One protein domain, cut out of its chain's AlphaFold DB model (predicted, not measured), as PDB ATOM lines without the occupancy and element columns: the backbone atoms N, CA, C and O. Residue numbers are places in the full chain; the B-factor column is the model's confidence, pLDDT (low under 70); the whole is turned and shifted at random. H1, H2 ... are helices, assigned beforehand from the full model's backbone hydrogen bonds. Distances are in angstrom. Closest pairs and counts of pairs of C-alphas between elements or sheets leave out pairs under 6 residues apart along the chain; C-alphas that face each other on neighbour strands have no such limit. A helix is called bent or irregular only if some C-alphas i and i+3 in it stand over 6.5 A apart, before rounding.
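This is residues 10 to 124 of the 403 residues of an uncharacterized protein of Sulfurimonas sp (UniProt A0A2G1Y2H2). Two helical hairpins pack on each other in two layers: the long H4 and H5 lie side by side, while H2 and H3 overlap along only part of their length, H2 crossing H4 and H3 crossing H5. The short H1 packs on H4. The printed part has 115 residues with five named helices, H1 to H5 in chain order, and no named strand; the class is all helix. It is compact, with a radius of gyration of the C-alphas of 14.0 A and spans of 42 by 30 by 26 A.

H1, residues 10 to 13, touches residues 81 to 85 alone of H4, residues 71 to 93; their closest C-alphas, Leu 11 and Ser 82, are 7.2 A apart. H2, residues 15 to 30, touches H4 at a steep tilt of 51 degrees, the same way, the closest C-alphas being Thr 20 and Asp 92 at 6.3 A. H2 and H3, residues 43 to 62, form a hairpin at a shallow tilt of 11 degrees; C-alphas Lys 25 and Leu 47 come closest at 6.5 A. H3 touches H5, residues 98 to 114, at a steep tilt of 47 degrees, with C-alphas Leu 46 and Met 102 closest at 6.1 A. H4 and H5 form a hairpin at a shallow tilt of 24 degrees, closest at C-alphas Thr 80 and Ser 104, 6.3 A. H3 and H4 are apart. Every O i to N i+4 pair is within hydrogen-bond range in H5, against 10 of 12 in H2, 14 of 16 in H3 and 17 of 19 in H4; H1 is too short for such a pair.

H1 begins at C-alpha 10 (-18.623, 15.627, 6.727) and is 5.2 A long. H2, 21.7 A, has a kink of 49 degrees near residue 23 and is irregular, but only just: C-alphas 22 and 25 are 6.9 A apart. H3 measures 28.6 A, H4 33.1 A and H5 23.7 A, ending at C-alpha 114 (-13.854, -4.464, -2.668).

The farthest C-alphas, Gln 32 and Lys 68, are 42.2 A apart. The printed part has no cut; residues 31 to 42 make the long link. Residues 35 to 40 and 120 to 124 have pLDDT under 70.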
ATOM      1  N   ASN A  10     -17.776  14.438   6.758       91.38
ATOM      2  CA  ASN A  10     -18.623  15.627   6.727       91.38
ATOM      3  C   ASN A  10     -19.782  15.500   5.728       91.38
ATOM      4  O   ASN A  10     -20.884  15.954   6.028       91.38
ATOM      5  N   LEU A  11     -19.559  14.876   4.563       89.12
ATOM      6  CA  LEU A  11     -20.612  14.628   3.574       89.12
ATOM      7  C   LEU A  11     -21.694  13.692   4.119       89.12
ATOM      8  O   LEU A  11     -22.877  14.009   4.025       89.12
ATOM      9  N   ILE A  12     -21.305  12.563   4.715       88.31
ATOM     10  CA  ILE A  12     -22.274  11.576   5.210       88.31
ATOM     11  C   ILE A  12     -22.960  12.015   6.501       88.31
ATOM     12  O   ILE A  12     -24.091  11.604   6.741       88.31
ATOM     13  N   THR A  13     -22.320  12.837   7.336       88.50
ATOM     14  CA  THR A  13     -22.935  13.375   8.561       88.50
ATOM     15  C   THR A  13     -23.667  14.689   8.343       88.50
ATOM     16  O   THR A  13     -24.288  15.182   9.283       88.50
ATOM     17  N   ALA A  14     -23.611  15.270   7.140       87.88
ATOM     18  CA  ALA A  14     -24.385  16.457   6.819       87.88
ATOM     19  C   ALA A  14     -25.866  16.185   7.116       87.88
ATOM     20  O   ALA A  14     -26.440  15.209   6.629       87.88
ATOM     21  N   GLU A  15     -26.484  17.055   7.916       82.31
ATOM     22  CA  GLU A  15     -27.861  16.880   8.392       82.31
ATOM     23  C   GLU A  15     -28.819  16.617   7.227       82.31
ATOM     24  O   GLU A  15     -29.603  15.671   7.258       82.31
ATOM     25  N   LYS A  16     -28.662  17.381   6.142       76.81
ATOM     26  CA  LYS A  16     -29.439  17.221   4.913       76.81
ATOM     27  C   LYS A  16     -29.304  15.817   4.307       76.81
ATOM     28  O   LYS A  16     -30.307  15.216   3.948       76.81
ATOM     29  N   PHE A  17     -28.095  15.259   4.256       80.12
ATOM     30  CA  PHE A  17     -27.837  13.923   3.707       80.12
ATOM     31  C   PHE A  17     -28.515  12.825   4.551       80.12
ATOM     32  O   PHE A  17     -29.178  11.938   4.015       80.12
ATOM     33  N   GLN A  18     -28.443  12.926   5.882       81.50
ATOM     34  CA  GLN A  18     -29.056  11.969   6.817       81.50
ATOM     35  C   GLN A  18     -30.585  12.059   6.872       81.50
ATOM     36  O   GLN A  18     -31.271  11.032   6.893       81.50
ATOM     37  N   VAL A  19     -31.131  13.279   6.902       81.56
ATOM     38  CA  VAL A  19     -32.580  13.519   6.919       81.56
ATOM     39  C   VAL A  19     -33.209  12.981   5.640       81.56
ATOM     40  O   VAL A  19     -34.202  12.256   5.716       81.56
ATOM     41  N   THR A  20     -32.604  13.241   4.479       75.25
ATOM     42  CA  THR A  20     -33.145  12.749   3.212       75.25
ATOM     43  C   THR A  20     -33.009  11.232   3.065       75.25
ATOM     44  O   THR A  20     -33.941  10.609   2.569       75.25
ATOM     45  N   ILE A  21     -31.935  10.593   3.553       79.00
ATOM     46  CA  ILE A  21     -31.832   9.119   3.553       79.00
ATOM     47  C   ILE A  21     -32.926   8.484   4.420       79.00
ATOM     48  O   ILE A  21     -33.593   7.548   3.981       79.00
ATOM     49  N   LYS A  22     -33.184   9.021   5.621       82.25
ATOM     50  CA  LYS A  22     -34.295   8.557   6.475       82.25
ATOM     51  C   LYS A  22     -35.661   8.829   5.837       82.25
ATOM     52  O   LYS A  22     -36.579   8.021   5.967       82.25
ATOM     53  N   GLY A  23     -35.789   9.951   5.131       81.88
ATOM     54  CA  GLY A  23     -36.977  10.337   4.375       81.88
ATOM     55  C   GLY A  23     -37.169   9.573   3.063       81.88
ATOM     56  O   GLY A  23     -38.276   9.585   2.530       81.88
ATOM     57  N   LEU A  24     -36.152   8.869   2.555       83.94
ATOM     58  CA  LEU A  24     -36.149   8.253   1.225       83.94
ATOM     59  C   LEU A  24     -37.281   7.234   1.062       83.94
ATOM     60  O   LEU A  24     -38.031   7.304   0.091       83.94
ATOM     61  N   LYS A  25     -37.481   6.352   2.052       83.06
ATOM     62  CA  LYS A  25     -38.576   5.365   2.050       83.06
ATOM     63  C   LYS A  25     -39.950   6.038   1.971       83.06
ATOM     64  O   LYS A  25     -40.810   5.603   1.210       83.06
ATOM     65  N   LYS A  26     -40.137   7.135   2.713       84.50
ATOM     66  CA  LYS A  26     -41.378   7.923   2.710       84.50
ATOM     67  C   LYS A  26     -41.565   8.664   1.381       84.50
ATOM     68  O   LYS A  26     -42.654   8.627   0.822       84.50
ATOM     69  N   ASN A  27     -40.515   9.294   0.858       82.25
ATOM     70  CA  ASN A  27     -40.547  10.045  -0.399       82.25
ATOM     71  C   ASN A  27     -40.877   9.141  -1.595       82.25
ATOM     72  O   ASN A  27     -41.697   9.515  -2.433       82.25
ATOM     73  N   VAL A  28     -40.305   7.935  -1.636       80.25
ATOM     74  CA  VAL A  28     -40.587   6.934  -2.673       80.25
ATOM     75  C   VAL A  28     -42.036   6.433  -2.594       80.25
ATOM     76  O   VAL A  28     -42.707   6.366  -3.622       80.25
ATOM     77  N   GLN A  29     -42.556   6.153  -1.391       81.56
ATOM     78  CA  GLN A  29     -43.947   5.713  -1.200       81.56
ATOM     79  C   GLN A  29     -44.975   6.802  -1.546       81.56
ATOM     80  O   GLN A  29     -45.981   6.513  -2.190       81.56
ATOM     81  N   VAL A  30     -44.734   8.053  -1.139       83.50
ATOM     82  CA  VAL A  30     -45.682   9.169  -1.329       83.50
ATOM     83  C   VAL A  30     -45.769   9.609  -2.791       83.50
ATOM     84  O   VAL A  30     -46.845   9.976  -3.252       83.50
ATOM     85  N   ARG A  31     -44.656   9.586  -3.532       79.12
ATOM     86  CA  ARG A  31     -44.590  10.141  -4.894       79.12
ATOM     87  C   ARG A  31     -44.880   9.123  -6.006       79.12
ATOM     88  O   ARG A  31     -44.826   9.505  -7.171       79.12
ATOM     89  N   GLN A  32     -45.178   7.864  -5.660       79.00
ATOM     90  CA  GLN A  32     -45.498   6.772  -6.599       79.00
ATOM     91  C   GLN A  32     -44.521   6.673  -7.786       79.00
ATOM     92  O   GLN A  32     -44.922   6.468  -8.931       79.00
ATOM     93  N   TRP A  33     -43.225   6.861  -7.534       80.19
ATOM     94  CA  TRP A  33     -42.235   6.786  -8.604       80.19
ATOM     95  C   TRP A  33     -42.177   5.380  -9.187       80.19
ATOM     96  O   TRP A  33     -42.105   4.395  -8.451       80.19
ATOM     97  N   THR A  34     -42.172   5.291 -10.516       72.00
ATOM     98  CA  THR A  34     -41.951   4.024 -11.209       72.00
ATOM     99  C   THR A  34     -40.571   3.496 -10.830       72.00
ATOM    100  O   THR A  34     -39.566   4.203 -10.963       72.00
ATOM    101  N   THR A  35     -40.524   2.269 -10.310       68.88
ATOM    102  CA  THR A  35     -39.269   1.584 -10.012       68.88
ATOM    103  C   THR A  35     -38.532   1.366 -11.327       68.88
ATOM    104  O   THR A  35     -39.048   0.681 -12.213       68.88
ATOM    105  N   PRO A  36     -37.349   1.971 -11.519       68.56
ATOM    106  CA  PRO A  36     -36.574   1.699 -12.713       68.56
ATOM    107  C   PRO A  36     -36.185   0.218 -12.692       68.56
ATOM    108  O   PRO A  36     -35.545  -0.246 -11.750       68.56
ATOM    109  N   ILE A  37     -36.587  -0.531 -13.719       62.06
ATOM    110  CA  ILE A  37     -36.146  -1.915 -13.905       62.06
ATOM    111  C   ILE A  37     -34.692  -1.843 -14.379       62.06
ATOM    112  O   ILE A  37     -34.420  -1.628 -15.559       62.06
ATOM    113  N   ARG A  38     -33.748  -1.954 -13.442       62.16
ATOM    114  CA  ARG A  38     -32.338  -2.226 -13.736       62.16
ATOM    115  C   ARG A  38     -31.997  -3.611 -13.208       62.16
ATOM    116  O   ARG A  38     -32.389  -3.963 -12.102       62.16
ATOM    117  N   ASN A  39     -31.287  -4.389 -14.016       56.69
ATOM    118  CA  ASN A  39     -31.213  -5.846 -13.880       56.69
ATOM    119  C   ASN A  39     -30.447  -6.374 -12.650       56.69
ATOM    120  O   ASN A  39     -30.378  -7.588 -12.498       56.69
ATOM    121  N   GLU A  40     -29.875  -5.533 -11.781       64.69
ATOM    122  CA  GLU A  40     -28.943  -6.019 -10.743       64.69
ATOM    123  C   GLU A  40     -29.075  -5.368  -9.357       64.69
ATOM    124  O   GLU A  40     -28.393  -5.798  -8.430       64.69
ATOM    125  N   TYR A  41     -29.929  -4.356  -9.175       78.62
ATOM    126  CA  TYR A  41     -30.117  -3.734  -7.861       78.62
ATOM    127  C   TYR A  41     -31.548  -3.235  -7.720       78.62
ATOM    128  O   TYR A  41     -31.998  -2.434  -8.536       78.62
ATOM    129  N   SER A  42     -32.282  -3.739  -6.734       84.38
ATOM    130  CA  SER A  42     -33.697  -3.430  -6.522       84.38
ATOM    131  C   SER A  42     -33.900  -2.206  -5.624       84.38
ATOM    132  O   SER A  42     -33.008  -1.770  -4.896       84.38
ATOM    133  N   LEU A  43     -35.100  -1.619  -5.677       82.81
ATOM    134  CA  LEU A  43     -35.473  -0.526  -4.775       82.81
ATOM    135  C   LEU A  43     -35.464  -0.975  -3.304       82.81
ATOM    136  O   LEU A  43     -35.072  -0.198  -2.439       82.81
ATOM    137  N   ASP A  44     -35.880  -2.211  -3.022       81.88
ATOM    138  CA  ASP A  44     -35.874  -2.747  -1.659       81.88
ATOM    139  C   ASP A  44     -34.440  -2.906  -1.140       81.88
ATOM    140  O   ASP A  44     -34.145  -2.459  -0.032       81.88
ATOM    141  N   GLU A  45     -33.529  -3.413  -1.978       82.44
ATOM    142  CA  GLU A  45     -32.095  -3.465  -1.667       82.44
ATOM    143  C   GLU A  45     -31.514  -2.063  -1.456       82.44
ATOM    144  O   GLU A  45     -30.814  -1.856  -0.475       82.44
ATOM    145  N   LEU A  46     -31.859  -1.062  -2.281       85.50
ATOM    146  CA  LEU A  46     -31.443   0.331  -2.052       85.50
ATOM    147  C   LEU A  46     -31.867   0.834  -0.664       85.50
ATOM    148  O   LEU A  46     -31.075   1.468   0.037       85.50
ATOM    149  N   LEU A  47     -33.134   0.622  -0.301       85.44
ATOM    150  CA  LEU A  47     -33.704   1.131   0.946       85.44
ATOM    151  C   LEU A  47     -33.108   0.444   2.181       85.44
ATOM    152  O   LEU A  47     -33.044   1.073   3.239       85.44
ATOM    153  N   GLU A  48     -32.687  -0.814   2.056       83.62
ATOM    154  CA  GLU A  48     -32.015  -1.563   3.118       83.62
ATOM    155  C   GLU A  48     -30.514  -1.244   3.188       83.62
ATOM    156  O   GLU A  48     -29.984  -0.925   4.255       83.62
ATOM    157  N   ASP A  49     -29.825  -1.280   2.053       86.69
ATOM    158  CA  ASP A  49     -28.372  -1.205   1.994       86.69
ATOM    159  C   ASP A  49     -27.849   0.216   2.151       86.69
ATOM    160  O   ASP A  49     -26.843   0.395   2.829       86.69
ATOM    161  N   LEU A  50     -28.477   1.243   1.561       88.50
ATOM    162  CA  LEU A  50     -27.923   2.602   1.612       88.50
ATOM    163  C   LEU A  50     -27.748   3.098   3.062       88.50
ATOM    164  O   LEU A  50     -26.641   3.523   3.399       88.50
ATOM    165  N   PRO A  51     -28.750   3.009   3.963       87.88
ATOM    166  CA  PRO A  51     -28.556   3.386   5.364       87.88
ATOM    167  C   PRO A  51     -27.464   2.560   6.054       87.88
ATOM    168  O   PRO A  51     -26.654   3.110   6.803       87.88
ATOM    169  N   ASN A  52     -27.411   1.253   5.778       83.81
ATOM    170  CA  ASN A  52     -26.415   0.351   6.351       83.81
ATOM    171  C   ASN A  52     -24.998   0.703   5.882       83.81
ATOM    172  O   ASN A  52     -24.093   0.815   6.702       83.81
ATOM    173  N   LEU A  53     -24.808   0.956   4.588       88.50
ATOM    174  CA  LEU A  53     -23.533   1.354   3.996       88.50
ATOM    175  C   LEU A  53     -23.053   2.692   4.535       88.50
ATOM    176  O   LEU A  53     -21.878   2.831   4.859       88.50
ATOM    177  N   ILE A  54     -23.954   3.662   4.685       89.69
ATOM    178  CA  ILE A  54     -23.613   4.952   5.281       89.69
ATOM    179  C   ILE A  54     -23.199   4.790   6.745       89.69
ATOM    180  O   ILE A  54     -22.206   5.387   7.153       89.69
ATOM    181  N   ASN A  55     -23.891   3.950   7.518       87.44
ATOM    182  CA  ASN A  55     -23.495   3.648   8.895       87.44
ATOM    183  C   ASN A  55     -22.137   2.936   8.960       87.44
ATOM    184  O   ASN A  55     -21.303   3.313   9.779       87.44
ATOM    185  N   ILE A  56     -21.881   1.972   8.069       85.94
ATOM    186  CA  ILE A  56     -20.589   1.281   7.957       85.94
ATOM    187  C   ILE A  56     -19.478   2.288   7.646       85.94
ATOM    188  O   ILE A  56     -18.478   2.340   8.355       85.94
ATOM    189  N   ILE A  57     -19.652   3.136   6.628       88.94
ATOM    190  CA  ILE A  57     -18.646   4.139   6.247       88.94
ATOM    191  C   ILE A  57     -18.434   5.148   7.377       88.94
ATOM    192  O   ILE A  57     -17.294   5.524   7.648       88.94
ATOM    193  N   LYS A  58     -19.503   5.562   8.066       89.94
ATOM    194  CA  LYS A  58     -19.420   6.446   9.230       89.94
ATOM    195  C   LYS A  58     -18.569   5.829  10.335       89.94
ATOM    196  O   LYS A  58     -17.608   6.459  10.765       89.94
ATOM    197  N   GLN A  59     -18.874   4.598  10.728       86.31
ATOM    198  CA  GLN A  59     -18.134   3.894  11.769       86.31
ATOM    199  C   GLN A  59     -16.659   3.702  11.380       86.31
ATOM    200  O   GLN A  59     -15.762   3.943  12.172       86.31
ATOM    201  N   ILE A  60     -16.377   3.390  10.117       88.31
ATOM    202  CA  ILE A  60     -15.009   3.205   9.604       88.31
ATOM    203  C   ILE A  60     -14.214   4.514   9.546       88.31
ATOM    204  O   ILE A  60     -12.988   4.505   9.709       88.31
ATOM    205  N   CYS A  61     -14.884   5.640   9.296       89.38
ATOM    206  CA  CYS A  61     -14.298   6.969   9.443       89.38
ATOM    207  C   CYS A  61     -13.933   7.247  10.909       89.38
ATOM    208  O   CYS A  61     -12.811   7.680  11.169       89.38
ATOM    209  N   GLU A  62     -14.854   6.983  11.842       87.88
ATOM    210  CA  GLU A  62     -14.667   7.180  13.290       87.88
ATOM    211  C   GLU A  62     -13.539   6.296  13.845       87.88
ATOM    212  O   GLU A  62     -12.657   6.785  14.548       87.88
ATOM    213  N   ASP A  63     -13.486   5.034  13.417       85.25
ATOM    214  CA  ASP A  63     -12.468   4.053  13.808       85.25
ATOM    215  C   ASP A  63     -11.096   4.308  13.143       85.25
ATOM    216  O   ASP A  63     -10.131   3.563  13.343       85.25
ATOM    217  N   GLY A  64     -10.985   5.337  12.291       87.19
ATOM    218  CA  GLY A  64      -9.760   5.677  11.561       87.19
ATOM    219  C   GLY A  64      -9.325   4.622  10.536       87.19
ATOM    220  O   GLY A  64      -8.218   4.692   9.997       87.19
ATOM    221  N   ILE A  65     -10.178   3.639  10.231       86.44
ATOM    222  CA  ILE A  65      -9.901   2.562   9.273       86.44
ATOM    223  C   ILE A  65      -9.779   3.141   7.858       86.44
ATOM    224  O   ILE A  65      -8.898   2.735   7.098       86.44
ATOM    225  N   LEU A  66     -10.577   4.160   7.521       89.56
ATOM    226  CA  LEU A  66     -10.534   4.787   6.198       89.56
ATOM    227  C   LEU A  66      -9.187   5.477   5.900       89.56
ATOM    228  O   LEU A  66      -8.718   5.500   4.756       89.56
ATOM    229  N   ASP A  67      -8.499   5.984   6.929       90.56
ATOM    230  CA  ASP A  67      -7.172   6.600   6.792       90.56
ATOM    231  C   ASP A  67      -6.094   5.589   6.363       90.56
ATOM    232  O   ASP A  67      -5.065   5.993   5.805       90.56
ATOM    233  N   LYS A  68      -6.341   4.285   6.550       89.94
ATOM    234  CA  LYS A  68      -5.439   3.202   6.128       89.94
ATOM    235  C   LYS A  68      -5.534   2.885   4.632       89.94
ATOM    236  O   LYS A  68      -4.608   2.290   4.095       89.94
ATOM    237  N   LEU A  69      -6.598   3.311   3.947       89.31
ATOM    238  CA  LEU A  69      -6.757   3.086   2.506       89.31
ATOM    239  C   LEU A  69      -5.750   3.888   1.664       89.31
ATOM    240  O   LEU A  69      -5.203   4.911   2.098       89.31
ATOM    241  N   HIS A  70      -5.539   3.472   0.415       94.19
ATOM    242  CA  HIS A  70      -4.814   4.298  -0.546       94.19
ATOM    243  C   HIS A  70      -5.624   5.565  -0.875       94.19
ATOM    244  O   HIS A  70      -6.856   5.567  -0.817       94.19
ATOM    245  N   ILE A  71      -4.950   6.671  -1.212       92.00
ATOM    246  CA  ILE A  71      -5.637   7.950  -1.468       92.00
ATOM    247  C   ILE A  71      -6.645   7.851  -2.618       92.00
ATOM    248  O   ILE A  71      -7.736   8.392  -2.493       92.00
ATOM    249  N   SER A  72      -6.338   7.081  -3.666       91.56
ATOM    250  CA  SER A  72      -7.265   6.839  -4.781       91.56
ATOM    251  C   SER A  72      -8.548   6.114  -4.355       91.56
ATOM    252  O   SER A  72      -9.611   6.406  -4.885       91.56
ATOM    253  N   GLN A  73      -8.476   5.212  -3.372       92.50
ATOM    254  CA  GLN A  73      -9.639   4.470  -2.869       92.50
ATOM    255  C   GLN A  73     -10.537   5.366  -2.014       92.50
ATOM    256  O   GLN A  73     -11.755   5.354  -2.181       92.50
ATOM    257  N   ARG A  74      -9.936   6.194  -1.145       92.38
ATOM    258  CA  ARG A  74     -10.682   7.233  -0.418       92.38
ATOM    259  C   ARG A  74     -11.339   8.209  -1.381       92.38
ATOM    260  O   ARG A  74     -12.502   8.535  -1.196       92.38
ATOM    261  N   GLN A  75     -10.608   8.645  -2.404       93.12
ATOM    262  CA  GLN A  75     -11.139   9.569  -3.396       93.12
ATOM    263  C   GLN A  75     -12.318   8.947  -4.154       93.12
ATOM    264  O   GLN A  75     -13.353   9.583  -4.256       93.12
ATOM    265  N   ALA A  76     -12.230   7.676  -4.556       94.06
ATOM    266  CA  ALA A  76     -13.342   6.980  -5.203       94.06
ATOM    267  C   ALA A  76     -14.613   6.939  -4.332       94.06
ATOM    268  O   ALA A  76     -15.705   7.194  -4.834       94.06
ATOM    269  N   ILE A  77     -14.475   6.675  -3.024       91.75
ATOM    270  CA  ILE A  77     -15.605   6.707  -2.074       91.75
ATOM    271  C   ILE A  77     -16.159   8.128  -1.945       91.75
ATOM    272  O   ILE A  77     -17.370   8.336  -2.000       91.75
ATOM    273  N   HIS A  78     -15.272   9.113  -1.791       94.81
ATOM    274  CA  HIS A  78     -15.645  10.520  -1.722       94.81
ATOM    275  C   HIS A  78     -16.407  10.970  -2.969       94.81
ATOM    276  O   HIS A  78     -17.426  11.641  -2.841       94.81
ATOM    277  N   ASP A  79     -15.942  10.601  -4.158       94.56
ATOM    278  CA  ASP A  79     -16.524  11.010  -5.434       94.56
ATOM    279  C   ASP A  79     -17.896  10.362  -5.643       94.56
ATOM    280  O   ASP A  79     -18.841  11.035  -6.061       94.56
ATOM    281  N   THR A  80     -18.051   9.086  -5.271       95.56
ATOM    282  CA  THR A  80     -19.354   8.410  -5.289       95.56
ATOM    283  C   THR A  80     -20.334   9.078  -4.319       95.56
ATOM    284  O   THR A  80     -21.443   9.427  -4.717       95.56
ATOM    285  N   LEU A  81     -19.929   9.361  -3.076       93.06
ATOM    286  CA  LEU A  81     -20.776  10.056  -2.093       93.06
ATOM    287  C   LEU A  81     -21.087  11.508  -2.486       93.06
ATOM    288  O   LEU A  81     -22.208  11.987  -2.302       93.06
ATOM    289  N   SER A  82     -20.115  12.205  -3.069       92.69
ATOM    290  CA  SER A  82     -20.285  13.566  -3.582       92.69
ATOM    291  C   SER A  82     -21.265  13.603  -4.746       92.69
ATOM    292  O   SER A  82     -22.014  14.566  -4.864       92.69
ATOM    293  N   THR A  83     -21.296  12.550  -5.568       94.62
ATOM    294  CA  THR A  83     -22.271  12.364  -6.653       94.62
ATOM    295  C   THR A  83     -23.660  12.024  -6.108       94.62
ATOM    296  O   THR A  83     -24.663  12.537  -6.604       94.62
ATOM    297  N   MET A  84     -23.741  11.223  -5.040       93.00
ATOM    298  CA  MET A  84     -25.003  10.919  -4.356       93.00
ATOM    299  C   MET A  84     -25.653  12.153  -3.732       93.00
ATOM    300  O   MET A  84     -26.870  12.279  -3.768       93.00
ATOM    301  N   ASN A  85     -24.876  13.069  -3.152       92.00
ATOM    302  CA  ASN A  85     -25.416  14.218  -2.423       92.00
ATOM    303  C   ASN A  85     -26.391  15.105  -3.249       92.00
ATOM    304  O   ASN A  85     -27.506  15.368  -2.776       92.00
ATOM    305  N   PRO A  86     -26.066  15.543  -4.484       91.38
ATOM    306  CA  PRO A  86     -27.018  16.259  -5.329       91.38
ATOM    307  C   PRO A  86     -28.163  15.359  -5.813       91.38
ATOM    308  O   PRO A  86     -29.289  15.838  -5.895       91.38
ATOM    309  N   ILE A  87     -27.929  14.064  -6.069       93.00
ATOM    310  CA  ILE A  87     -28.989  13.102  -6.433       93.00
ATOM    311  C   ILE A  87     -30.042  13.014  -5.319       93.00
ATOM    312  O   ILE A  87     -31.237  13.138  -5.579       93.00
ATOM    313  N   ILE A  88     -29.592  12.859  -4.075       88.94
ATOM    314  CA  ILE A  88     -30.422  12.793  -2.870       88.94
ATOM    315  C   ILE A  88     -31.164  14.117  -2.672       88.94
ATOM    316  O   ILE A  88     -32.377  14.118  -2.478       88.94
ATOM    317  N   THR A  89     -30.473  15.251  -2.814       88.19
ATOM    318  CA  THR A  89     -31.105  16.578  -2.733       88.19
ATOM    319  C   THR A  89     -32.202  16.755  -3.790       88.19
ATOM    320  O   THR A  89     -33.279  17.265  -3.486       88.19
ATOM    321  N   ASN A  90     -31.957  16.306  -5.019       90.44
ATOM    322  CA  ASN A  90     -32.929  16.371  -6.104       90.44
ATOM    323  C   ASN A  90     -34.122  15.437  -5.853       90.44
ATOM    324  O   ASN A  90     -35.253  15.813  -6.155       90.44
ATOM    325  N   ILE A  91     -33.892  14.261  -5.260       88.56
ATOM    326  CA  ILE A  91     -34.954  13.342  -4.822       88.56
ATOM    327  C   ILE A  91     -35.843  14.002  -3.766       88.56
ATOM    328  O   ILE A  91     -37.067  13.937  -3.870       88.56
ATOM    329  N   ASP A  92     -35.251  14.691  -2.794       87.31
ATOM    330  CA  ASP A  92     -36.006  15.409  -1.763       87.31
ATOM    331  C   ASP A  92     -36.874  16.527  -2.360       87.31
ATOM    332  O   ASP A  92     -38.073  16.620  -2.080       87.31
ATOM    333  N   ALA A  93     -36.294  17.301  -3.286       87.69
ATOM    334  CA  ALA A  93     -36.997  18.324  -4.061       87.69
ATOM    335  C   ALA A  93     -38.090  17.741  -4.979       87.69
ATOM    336  O   ALA A  93     -39.002  18.456  -5.397       87.69
ATOM    337  N   GLY A  94     -38.060  16.432  -5.239       86.44
ATOM    338  CA  GLY A  94     -39.105  15.717  -5.962       86.44
ATOM    339  C   GLY A  94     -38.779  15.278  -7.373       86.44
ATOM    340  O   GLY A  94     -39.668  14.791  -8.068       86.44
ATOM    341  N   HIS A  95     -37.532  15.427  -7.794       89.38
ATOM    342  CA  HIS A  95     -37.073  14.955  -9.086       89.38
ATOM    343  C   HIS A  95     -36.822  13.443  -9.051       89.38
ATOM    344  O   HIS A  95     -36.227  12.908  -8.115       89.38
ATOM    345  N   GLN A  96     -37.230  12.744 -10.111       85.88
ATOM    346  CA  GLN A  96     -37.026  11.303 -10.242       85.88
ATOM    347  C   GLN A  96     -35.555  11.005 -10.587       85.88
ATOM    348  O   GLN A  96     -35.165  10.979 -11.751       85.88
ATOM    349  N   GLN A  97     -34.722  10.805  -9.564       90.19
ATOM    350  CA  GLN A  97     -33.306  10.418  -9.704       90.19
ATOM    351  C   GLN A  97     -33.000   9.062  -9.043       90.19
ATOM    352  O   GLN A  97     -31.845   8.735  -8.780       90.19
ATOM    353  N   LEU A  98     -34.038   8.257  -8.777       87.12
ATOM    354  CA  LEU A  98     -33.926   6.990  -8.051       87.12
ATOM    355  C   LEU A  98     -32.978   6.000  -8.743       87.12
ATOM    356  O   LEU A  98     -32.155   5.397  -8.070       87.12
ATOM    357  N   ALA A  99     -33.019   5.908 -10.076       88.06
ATOM    358  CA  ALA A  99     -32.101   5.060 -10.843       88.06
ATOM    359  C   ALA A  99     -30.629   5.447 -10.614       88.06
ATOM    360  O   ALA A  99     -29.792   4.590 -10.361       88.06
ATOM    361  N   ASN A 100     -30.331   6.749 -10.631       91.38
ATOM    362  CA  ASN A 100     -28.974   7.256 -10.428       91.38
ATOM    363  C   ASN A 100     -28.510   7.030  -8.980       91.38
ATOM    364  O   ASN A 100     -27.331   6.767  -8.735       91.38
ATOM    365  N   LEU A 101     -29.440   7.100  -8.018       91.31
ATOM    366  CA  LEU A 101     -29.157   6.760  -6.625       91.31
ATOM    367  C   LEU A 101     -28.887   5.260  -6.459       91.31
ATOM    368  O   LEU A 101     -27.965   4.899  -5.733       91.31
ATOM    369  N   MET A 102     -29.646   4.398  -7.139       89.81
ATOM    370  CA  MET A 102     -29.435   2.946  -7.153       89.81
ATOM    371  C   MET A 102     -28.071   2.589  -7.740       89.81
ATOM    372  O   MET A 102     -27.324   1.850  -7.106       89.81
ATOM    373  N   ASP A 103     -27.701   3.184  -8.878       90.56
ATOM    374  CA  ASP A 103     -26.385   2.988  -9.498       90.56
ATOM    375  C   ASP A 103     -25.258   3.422  -8.557       90.56
ATOM    376  O   ASP A 103     -24.311   2.675  -8.316       90.56
ATOM    377  N   SER A 104     -25.392   4.616  -7.972       92.38
ATOM    378  CA  SER A 104     -24.395   5.135  -7.036       92.38
ATOM    379  C   SER A 104     -24.304   4.252  -5.789       92.38
ATOM    380  O   SER A 104     -23.209   4.014  -5.289       92.38
ATOM    381  N   THR A 105     -25.432   3.741  -5.283       90.94
ATOM    382  CA  THR A 105     -25.469   2.885  -4.083       90.94
ATOM    383  C   THR A 105     -24.843   1.532  -4.360       90.94
ATOM    384  O   THR A 105     -24.023   1.085  -3.566       90.94
ATOM    385  N   SER A 106     -25.137   0.924  -5.507       90.12
ATOM    386  CA  SER A 106     -24.470  -0.300  -5.951       90.12
ATOM    387  C   SER A 106     -22.961  -0.083  -6.123       90.12
ATOM    388  O   SER A 106     -22.152  -0.885  -5.653       90.12
ATOM    389  N   GLN A 107     -22.542   1.054  -6.694       92.50
ATOM    390  CA  GLN A 107     -21.126   1.413  -6.789       92.50
ATOM    391  C   GLN A 107     -20.479   1.565  -5.403       92.50
ATOM    392  O   GLN A 107     -19.384   1.046  -5.183       92.50
ATOM    393  N   LEU A 108     -21.158   2.219  -4.457       92.50
ATOM    394  CA  LEU A 108     -20.680   2.378  -3.084       92.50
ATOM    395  C   LEU A 108     -20.607   1.033  -2.349       92.50
ATOM    396  O   LEU A 108     -19.611   0.752  -1.687       92.50
ATOM    397  N   LEU A 109     -21.614   0.173  -2.510       89.75
ATOM    398  CA  LEU A 109     -21.647  -1.193  -1.985       89.75
ATOM    399  C   LEU A 109     -20.456  -2.003  -2.503       89.75
ATOM    400  O   LEU A 109     -19.750  -2.652  -1.728       89.75
ATOM    401  N   ASN A 110     -20.195  -1.924  -3.808       89.25
ATOM    402  CA  ASN A 110     -19.063  -2.590  -4.437       89.25
ATOM    403  C   ASN A 110     -17.730  -2.040  -3.932       89.25
ATOM    404  O   ASN A 110     -16.820  -2.827  -3.686       89.25
ATOM    405  N   GLN A 111     -17.602  -0.730  -3.709       91.31
ATOM    406  CA  GLN A 111     -16.408  -0.141  -3.094       91.31
ATOM    407  C   GLN A 111     -16.217  -0.626  -1.652       91.31
ATOM    408  O   GLN A 111     -15.125  -1.071  -1.305       91.31
ATOM    409  N   VAL A 112     -17.270  -0.608  -0.828       87.94
ATOM    410  CA  VAL A 112     -17.230  -1.097   0.561       87.94
ATOM    411  C   VAL A 112     -16.779  -2.559   0.608       87.94
ATOM    412  O   VAL A 112     -15.868  -2.883   1.369       87.94
ATOM    413  N   ARG A 113     -17.322  -3.420  -0.260       85.56
ATOM    414  CA  ARG A 113     -16.929  -4.838  -0.364       85.56
ATOM    415  C   ARG A 113     -15.515  -5.028  -0.913       85.56
ATOM    416  O   ARG A 113     -14.726  -5.773  -0.339       85.56
ATOM    417  N   THR A 114     -15.167  -4.342  -2.003       89.62
ATOM    418  CA  THR A 114     -13.854  -4.464  -2.668       89.62
ATOM    419  C   THR A 114     -12.728  -4.039  -1.734       89.62
ATOM    420  O   THR A 114     -11.680  -4.677  -1.676       89.62
ATOM    421  N   TYR A 115     -12.955  -2.982  -0.958       88.94
ATOM    422  CA  TYR A 115     -12.000  -2.488   0.026       88.94
ATOM    423  C   TYR A 115     -12.128  -3.186   1.390       88.94
ATOM    424  O   TYR A 115     -11.416  -2.816   2.320       88.94
ATOM    425  N   ARG A 116     -12.998  -4.206   1.502       85.38
ATOM    426  CA  ARG A 116     -13.255  -5.014   2.709       85.38
ATOM    427  C   ARG A 116     -13.566  -4.177   3.948       85.38
ATOM    428  O   ARG A 116     -13.167  -4.509   5.064       85.38
ATOM    429  N   LEU A 117     -14.245  -3.062   3.731       82.38
ATOM    430  CA  LEU A 117     -14.604  -2.107   4.767       82.38
ATOM    431  C   LEU A 117     -15.654  -2.705   5.712       82.38
ATOM    432  O   LEU A 117     -15.556  -2.548   6.924       82.38
ATOM    433  N   ASP A 118     -16.566  -3.507   5.176       74.44
ATOM    434  CA  ASP A 118     -17.564  -4.281   5.916       74.44
ATOM    435  C   ASP A 118     -16.977  -5.257   6.955       74.44
ATOM    436  O   ASP A 118     -17.598  -5.478   7.989       74.44
ATOM    437  N   PHE A 119     -15.768  -5.789   6.752       72.06
ATOM    438  CA  PHE A 119     -15.098  -6.651   7.741       72.06
ATOM    439  C   PHE A 119     -14.555  -5.892   8.961       72.06
ATOM    440  O   PHE A 119     -14.311  -6.506  10.000       72.06
ATOM    441  N   GLY A 120     -14.330  -4.578   8.845       63.62
ATOM    442  CA  GLY A 120     -13.835  -3.750   9.947       63.62
ATOM    443  C   GLY A 120     -14.881  -3.516  11.040       63.62
ATOM    444  O   GLY A 120     -14.525  -3.261  12.187       63.62
ATOM    445  N   VAL A 121     -16.162  -3.658  10.697       61.03
ATOM    446  CA  VAL A 121     -17.307  -3.457  11.583       61.03
ATOM    447  C   VAL A 121     -17.886  -4.836  11.907       61.03
ATOM    448  O   VAL A 121     -18.454  -5.484  11.039       61.03
ATOM    449  N   GLN A 122     -17.742  -5.327  13.144       57.97
ATOM    450  CA  GLN A 122     -18.092  -6.704  13.571       57.97
ATOM    451  C   GLN A 122     -19.586  -7.114  13.451       57.97
ATOM    452  O   GLN A 122     -19.990  -8.135  14.001       57.97
ATOM    453  N   ASN A 123     -20.424  -6.375  12.726       55.09
ATOM    454  CA  ASN A 123     -21.831  -6.688  12.504       55.09
ATOM    455  C   ASN A 123     -22.073  -7.025  11.030       55.09
ATOM    456  O   ASN A 123     -22.233  -6.127  10.207       55.09
ATOM    457  N   ILE A 124     -22.189  -8.319  10.706       59.03
ATOM    458  CA  ILE A 124     -22.792  -8.770   9.445       59.03
ATOM    459  C   ILE A 124     -24.153  -9.414   9.776       59.03
ATOM    460  O   ILE A 124     -24.214 -10.626  10.009       59.03
TER     461      ILE A 124